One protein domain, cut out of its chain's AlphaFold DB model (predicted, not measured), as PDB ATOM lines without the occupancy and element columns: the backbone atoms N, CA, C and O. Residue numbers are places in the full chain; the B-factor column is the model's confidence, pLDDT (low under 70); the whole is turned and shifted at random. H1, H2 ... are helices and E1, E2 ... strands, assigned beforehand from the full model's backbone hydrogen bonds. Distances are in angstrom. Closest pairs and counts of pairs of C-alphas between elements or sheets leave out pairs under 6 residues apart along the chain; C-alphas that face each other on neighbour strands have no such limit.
ATOM      1  N   ALA A   3      58.310 146.708 109.577       55.88
ATOM      2  CA  ALA A   3      58.016 148.135 109.396       55.88
ATOM      3  C   ALA A   3      56.624 148.571 109.906       55.88
ATOM      4  O   ALA A   3      56.459 149.685 110.401       55.88
ATOM      5  N   ALA A   4      55.627 147.674 109.885       67.38
ATOM      6  CA  ALA A   4      54.302 147.945 110.456       67.38
ATOM      7  C   ALA A   4      54.313 148.012 111.993       67.38
ATOM      8  O   ALA A   4      53.336 148.451 112.585       67.38
ATOM      9  N   ASN A   5      55.402 147.575 112.633       79.44
ATOM     10  CA  ASN A   5      55.585 147.599 114.084       79.44
ATOM     11  C   ASN A   5      56.531 148.730 114.532       79.44
ATOM     12  O   ASN A   5      57.050 148.689 115.641       79.44
ATOM     13  N   GLY A   6      56.769 149.733 113.676       77.56
ATOM     14  CA  GLY A   6      57.493 150.958 114.045       77.56
ATOM     15  C   GLY A   6      58.996 150.963 113.760       77.56
ATOM     16  O   GLY A   6      59.650 151.966 114.023       77.56
ATOM     17  N   PHE A   7      59.552 149.894 113.192       80.94
ATOM     18  CA  PHE A   7      60.979 149.816 112.873       80.94
ATOM     19  C   PHE A   7      61.286 150.331 111.465       80.94
ATOM     20  O   PHE A   7      60.529 150.076 110.527       80.94
ATOM     21  N   ASN A   8      62.435 150.985 111.301       85.50
ATOM     22  CA  ASN A   8      62.977 151.280 109.977       85.50
ATOM     23  C   ASN A   8      63.489 149.986 109.345       85.50
ATOM     24  O   ASN A   8      64.239 149.237 109.968       85.50
ATOM     25  N   VAL A   9      63.067 149.718 108.112       88.50
ATOM     26  CA  VAL A   9      63.446 148.512 107.378       88.50
ATOM     27  C   VAL A   9      64.118 148.923 106.083       88.50
ATOM     28  O   VAL A   9      63.560 149.679 105.286       88.50
ATOM     29  N   ARG A  10      65.314 148.387 105.858       91.00
ATOM     30  CA  ARG A  10      66.027 148.494 104.592       91.00
ATOM     31  C   ARG A  10      66.015 147.126 103.923       91.00
ATOM     32  O   ARG A  10      66.529 146.161 104.477       91.00
ATOM     33  N   LEU A  11      65.376 147.040 102.763       89.00
ATOM     34  CA  LEU A  11      65.340 145.825 101.963       89.00
ATOM     35  C   LEU A  11      66.479 145.860 100.942       89.00
ATOM     36  O   LEU A  11      66.593 146.810 100.167       89.00
ATOM     37  N   TYR A  12      67.307 144.822 100.959       91.00
ATOM     38  CA  TYR A  12      68.423 144.651 100.041       91.00
ATOM     39  C   TYR A  12      68.174 143.488  99.085       91.00
ATOM     40  O   TYR A  12      67.687 142.438  99.500       91.00
ATOM     41  N   ASP A  13      68.535 143.693  97.825       88.12
ATOM     42  CA  ASP A  13      68.644 142.673  96.787       88.12
ATOM     43  C   ASP A  13      69.613 143.210  95.724       88.12
ATOM     44  O   ASP A  13      69.698 144.422  95.526       88.12
ATOM     45  N   VAL A  14      70.339 142.338  95.029       88.81
ATOM     46  CA  VAL A  14      71.231 142.744  93.930       88.81
ATOM     47  C   VAL A  14      70.460 143.238  92.703       88.81
ATOM     48  O   VAL A  14      71.019 143.957  91.877       88.81
ATOM     49  N   ALA A  15      69.185 142.859  92.568       89.25
ATOM     50  CA  ALA A  15      68.340 143.214  91.439       89.25
ATOM     51  C   ALA A  15      67.247 144.225  91.830       89.25
ATOM     52  O   ALA A  15      66.299 143.903  92.548       89.25
ATOM     53  N   ASP A  16      67.297 145.429  91.251       88.38
ATOM     54  CA  ASP A  16      66.271 146.473  91.434       88.38
ATOM     55  C   ASP A  16      64.848 146.015  91.071       88.38
ATOM     56  O   ASP A  16      63.857 146.446  91.672       88.38
ATOM     57  N   GLU A  17      64.721 145.103  90.104       90.62
ATOM     58  CA  GLU A  17      63.424 144.540  89.736       90.62
ATOM     59  C   GLU A  17      62.815 143.729  90.891       90.62
ATOM     60  O   GLU A  17      61.620 143.847  91.176       90.62
ATOM     61  N   GLN A  18      63.640 142.962  91.607       90.06
ATOM     62  CA  GLN A  18      63.209 142.180  92.764       90.06
ATOM     63  C   GLN A  18      62.787 143.106  93.909       90.06
ATOM     64  O   GLN A  18      61.729 142.896  94.509       90.06
ATOM     65  N   LEU A  19      63.527 144.197  94.131       91.62
ATOM     66  CA  LEU A  19      63.169 145.243  95.097       91.62
ATOM     67  C   LEU A  19      61.819 145.889  94.765       91.62
ATOM     68  O   LEU A  19      60.973 146.069  95.644       91.62
ATOM     69  N   THR A  20      61.584 146.195  93.491       90.94
ATOM     70  CA  THR A  20      60.321 146.781  93.024       90.94
ATOM     71  C   THR A  20      59.156 145.809  93.209       90.94
ATOM     72  O   THR A  20      58.106 146.181  93.745       90.94
ATOM     73  N   ARG A  21      59.338 144.537  92.831       92.56
ATOM     74  CA  ARG A  21      58.345 143.471  93.048       92.56
ATOM     75  C   ARG A  21      58.016 143.314  94.534       92.56
ATOM     76  O   ARG A  21      56.839 143.240  94.888       92.56
ATOM     77  N   ALA A  22      59.028 143.322  95.400       91.38
ATOM     78  CA  ALA A  22      58.855 143.214  96.843       91.38
ATOM     79  C   ALA A  22      58.095 144.414  97.431       91.38
ATOM     80  O   ALA A  22      57.134 144.208  98.176       91.38
ATOM     81  N   LYS A  23      58.439 145.655  97.047       92.75
ATOM     82  CA  LYS A  23      57.682 146.856  97.450       92.75
ATOM     83  C   LYS A  23      56.208 146.751  97.064       92.75
ATOM     84  O   LYS A  23      55.343 146.982  97.903       92.75
ATOM     85  N   ASN A  24      55.923 146.337  95.831       93.50
ATOM     86  CA  ASN A  24      54.550 146.176  95.351       93.50
ATOM     87  C   ASN A  24      53.788 145.085  96.118       93.50
ATOM     88  O   ASN A  24      52.601 145.236  96.407       93.50
ATOM     89  N   ALA A  25      54.451 143.976  96.457       94.06
ATOM     90  CA  ALA A  25      53.849 142.915  97.260       94.06
ATOM     91  C   ALA A  25      53.539 143.387  98.691       94.06
ATOM     92  O   ALA A  25      52.466 143.084  99.217       94.06
ATOM     93  N   ILE A  26      54.448 144.159  99.294       93.31
ATOM     94  CA  ILE A  26      54.260 144.773 100.612       93.31
ATOM     95  C   ILE A  26      53.084 145.751 100.582       93.31
ATOM     96  O   ILE A  26      52.181 145.623 101.406       93.31
ATOM     97  N   ASP A  27      53.049 146.668  99.613       93.88
ATOM     98  CA  ASP A  27      51.974 147.654  99.472       93.88
ATOM     99  C   ASP A  27      50.593 146.987  99.367       93.88
ATOM    100  O   ASP A  27      49.691 147.301 100.149       93.88
ATOM    101  N   LYS A  28      50.463 145.976  98.496       94.88
ATOM    102  CA  LYS A  28      49.238 145.168  98.360       94.88
ATOM    103  C   LYS A  28      48.882 144.422  99.644       94.88
ATOM    104  O   LYS A  28      47.706 144.249  99.965       94.88
ATOM    105  N   GLY A  29      49.878 143.920 100.373       94.50
ATOM    106  CA  GLY A  29      49.676 143.259 101.660       94.50
ATOM    107  C   GLY A  29      49.077 144.204 102.700       94.50
ATOM    108  O   GLY A  29      48.117 143.837 103.377       94.50
ATOM    109  N   LEU A  30      49.599 145.430 102.786       93.62
ATOM    110  CA  LEU A  30      49.092 146.466 103.688       93.62
ATOM    111  C   LEU A  30      47.716 146.969 103.265       93.62
ATOM    112  O   LEU A  30      46.837 147.110 104.107       93.62
ATOM    113  N   GLU A  31      47.488 147.161 101.967       95.50
ATOM    114  CA  GLU A  31      46.171 147.516 101.435       95.50
ATOM    115  C   GLU A  31      45.103 146.490 101.840       95.50
ATOM    116  O   GLU A  31      44.025 146.861 102.297       95.50
ATOM    117  N   LYS A  32      45.423 145.189 101.786       95.88
ATOM    118  CA  LYS A  32      44.528 144.127 102.274       95.88
ATOM    119  C   LYS A  32      44.259 144.203 103.778       95.88
ATOM    120  O   LYS A  32      43.207 143.740 104.210       95.88
ATOM    121  N   LEU A  33      45.195 144.706 104.586       93.25
ATOM    122  CA  LEU A  33      44.971 144.909 106.022       93.25
ATOM    123  C   LEU A  33      44.057 146.106 106.272       93.25
ATOM    124  O   LEU A  33      43.167 145.999 107.111       93.25
ATOM    125  N   VAL A  34      44.230 147.186 105.505       95.56
ATOM    126  CA  VAL A  34      43.344 148.357 105.539       95.56
ATOM    127  C   VAL A  34      41.927 147.980 105.117       95.56
ATOM    128  O   VAL A  34      40.981 148.252 105.845       95.56
ATOM    129  N   ALA A  35      41.775 147.250 104.010       95.88
ATOM    130  CA  ALA A  35      40.475 146.774 103.532       95.88
ATOM    131  C   ALA A  35      39.768 145.823 104.517       95.88
ATOM    132  O   ALA A  35      38.558 145.644 104.444       95.88
ATOM    133  N   LYS A  36      40.522 145.188 105.422       96.31
ATOM    134  CA  LYS A  36      39.999 144.337 106.501       96.31
ATOM    135  C   LYS A  36      39.841 145.083 107.829       96.31
ATOM    136  O   LYS A  36      39.660 144.420 108.846       96.31
ATOM    137  N   GLU A  37      40.006 146.407 107.835       93.94
ATOM    138  CA  GLU A  37      39.940 147.274 109.022       93.94
ATOM    139  C   GLU A  37      40.922 146.868 110.138       93.94
ATOM    140  O   GLU A  37      40.762 147.212 111.305       93.94
ATOM    141  N   LYS A  38      41.986 146.134 109.785       93.50
ATOM    142  CA  LYS A  38      43.052 145.715 110.712       93.50
ATOM    143  C   LYS A  38      44.192 146.731 110.803       93.50
ATOM    144  O   LYS A  38      45.158 146.503 111.525       93.50
ATOM    145  N   MET A  39      44.120 147.798 110.012       92.94
ATOM    146  CA  MET A  39      45.110 148.863 109.891       92.94
ATOM    147  C   MET A  39      44.413 150.104 109.323       92.94
ATOM    148  O   MET A  39      43.510 149.967 108.502       92.94
ATOM    149  N   THR A  40      44.825 151.305 109.725       95.06
ATOM    150  CA  THR A  40      44.317 152.548 109.122       95.06
ATOM    151  C   THR A  40      45.087 152.904 107.850       95.06
ATOM    152  O   THR A  40      46.205 152.429 107.627       95.06
ATOM    153  N   ALA A  41      44.506 153.760 107.005       93.69
ATOM    154  CA  ALA A  41      45.197 154.265 105.822       93.69
ATOM    155  C   ALA A  41      46.471 155.043 106.201       93.69
ATOM    156  O   ALA A  41      47.506 154.845 105.563       93.69
ATOM    157  N   GLU A  42      46.434 155.837 107.279       93.94
ATOM    158  CA  GLU A  42      47.627 156.524 107.788       93.94
ATOM    159  C   GLU A  42      48.687 155.519 108.256       93.94
ATOM    160  O   GLU A  42      49.850 155.631 107.877       93.94
ATOM    161  N   GLY A  43      48.286 154.470 108.983       92.12
ATOM    162  CA  GLY A  43      49.204 153.431 109.452       92.12
ATOM    163  C   GLY A  43      49.891 152.684 108.303       92.12
ATOM    164  O   GLY A  43      51.075 152.352 108.400       92.12
ATOM    165  N   LYS A  44      49.192 152.477 107.176       92.44
ATOM    166  CA  LYS A  44      49.808 151.975 105.936       92.44
ATOM    167  C   LYS A  44      50.875 152.948 105.425       92.44
ATOM    168  O   LYS A  44      51.980 152.510 105.108       92.44
ATOM    169  N   GLN A  45      50.556 154.239 105.328       93.81
ATOM    170  CA  GLN A  45      51.488 155.253 104.825       93.81
ATOM    171  C   GLN A  45      52.735 155.371 105.706       93.81
ATOM    172  O   GLN A  45      53.848 155.373 105.185       93.81
ATOM    173  N   GLU A  46      52.573 155.380 107.030       92.44
ATOM    174  CA  GLU A  46      53.693 155.383 107.972       92.44
ATOM    175  C   GLU A  46      54.576 154.143 107.823       92.44
ATOM    176  O   GLU A  46      55.804 154.235 107.833       92.44
ATOM    177  N   ALA A  47      53.969 152.966 107.665       91.00
ATOM    178  CA  ALA A  47      54.716 151.728 107.505       91.00
ATOM    179  C   ALA A  47      55.513 151.697 106.189       91.00
ATOM    180  O   ALA A  47      56.632 151.185 106.165       91.00
ATOM    181  N   LEU A  48      54.968 152.267 105.109       92.12
ATOM    182  CA  LEU A  48      55.677 152.425 103.837       92.12
ATOM    183  C   LEU A  48      56.785 153.478 103.919       92.12
ATOM    184  O   LEU A  48      57.850 153.268 103.347       92.12
ATOM    185  N   ALA A  49      56.580 154.567 104.661       92.06
ATOM    186  CA  ALA A  49      57.601 155.594 104.869       92.06
ATOM    187  C   ALA A  49      58.832 155.059 105.627       92.06
ATOM    188  O   ALA A  49      59.944 155.540 105.420       92.06
ATOM    189  N   ARG A  50      58.651 154.033 106.469       91.62
ATOM    190  CA  ARG A  50      59.740 153.328 107.172       91.62
ATOM    191  C   ARG A  50      60.467 152.293 106.304       91.62
ATOM    192  O   ARG A  50      61.456 151.716 106.760       91.62
ATOM    193  N   LEU A  51      59.988 152.021 105.088       91.69
ATOM    194  CA  LEU A  51      60.575 151.046 104.172       91.69
ATOM    195  C   LEU A  51      61.466 151.740 103.136       91.69
ATOM    196  O   LEU A  51      61.004 152.522 102.308       91.69
ATOM    197  N   SER A  52      62.741 151.371 103.114       91.88
ATOM    198  CA  SER A  52      63.705 151.789 102.093       91.88
ATOM    199  C   SER A  52      64.273 150.576 101.354       91.88
ATOM    200  O   SER A  52      64.177 149.447 101.833       91.88
ATOM    201  N   THR A  53      64.843 150.794 100.168       92.50
ATOM    202  CA  THR A  53      65.506 149.740  99.385       92.50
ATOM    203  C   THR A  53      66.918 150.135  99.000       92.50
ATOM    204  O   THR A  53      67.199 151.321  98.850       92.50
ATOM    205  N   THR A  54      67.786 149.148  98.817       92.00
ATOM    206  CA  THR A  54      69.164 149.346  98.363       92.00
ATOM    207  C   THR A  54      69.645 148.140  97.559       92.00
ATOM    208  O   THR A  54      69.267 147.014  97.861       92.00
ATOM    209  N   THR A  55      70.503 148.374  96.571       91.12
ATOM    210  CA  THR A  55      71.291 147.336  95.880       91.12
ATOM    211  C   THR A  55      72.748 147.302  96.348       91.12
ATOM    212  O   THR A  55      73.519 146.426  95.957       91.12
ATOM    213  N   ALA A  56      73.127 148.237  97.221       88.75
ATOM    214  CA  ALA A  56      74.445 148.349  97.826       88.75
ATOM    215  C   ALA A  56      74.461 147.635  99.183       88.75
ATOM    216  O   ALA A  56      73.656 147.954 100.065       88.75
ATOM    217  N   LEU A  57      75.362 146.660  99.339       84.12
ATOM    218  CA  LEU A  57      75.500 145.861 100.564       84.12
ATOM    219  C   LEU A  57      76.100 146.697 101.709       84.12
ATOM    220  O   LEU A  57      75.725 146.543 102.865       84.12
ATOM    221  N   ASP A  58      76.993 147.628 101.381       85.88
ATOM    222  CA  ASP A  58      77.597 148.606 102.293       85.88
ATOM    223  C   ASP A  58      76.558 149.515 102.968       85.88
ATOM    224  O   ASP A  58      76.734 149.911 104.123       85.88
ATOM    225  N   ALA A  59      75.420 149.753 102.310       82.69
ATOM    226  CA  ALA A  59      74.293 150.484 102.881       82.69
ATOM    227  C   ALA A  59      73.543 149.710 103.986       82.69
ATOM    228  O   ALA A  59      72.556 150.223 104.507       82.69
TER     229      ALA A  59
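AT A GLANCE: This is residues 3 to 59 of the 75 residues of the protein "3HCDH_N domain-containing protein" of Halomonas axialensis (UniProt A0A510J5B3). One long helix, H1, runs along most of an elongated domain; beside it lie, end to end, a shorter helix H2 and a small parallel sheet of two strands, E1 and E2. The printed part has 57 residues, in the order E1, H1, H2, E2, class mixed. It is only just compact, close to loose, with a radius of gyration of the C-alphas of 12.1 A, spanning 37 by 20 by 12 A.

IN THESE COORDINATES: E1, residues 9 to 12, begins with C-alpha 9 at (63.446, 148.512, 107.378). H1 is residues 16 to 35, 28.5 A long; H2 is residues 41 to 49, 12.5 A. E2, residues 51 to 54, ends with C-alpha 54 at (69.164, 149.346, 98.363).

HOW THE PARTS SIT: E1 and E2 are parallel at 26 degrees, with N 11 and O 52 within hydrogen-bond range at 2.8 A. E1, H1 H2, E2 form a strand-helix-strand unit, parallel neighbour strands with helices between, its crossover right-handed. The closest C-alphas of H1 and E2, Leu 19 and Thr 53, are 6.6 A apart. H1, with residues 27 to 34 alone, touches H2 in a helical hairpin, closest C-alphas Leu 30 and Lys 44 at 6.0 A, a shallow tilt of 20 degrees, opposite ways. E1 and H2 are apart. In H1 and H2 every O i to N i+4 pair is within hydrogen-bond range.

THE WHOLE: The farthest C-alphas, Glu 37 and Asp 58, are 38.3 A apart. The printed part has no cut, and its three links are tight. Residues 3 to 4 have pLDDT under 70.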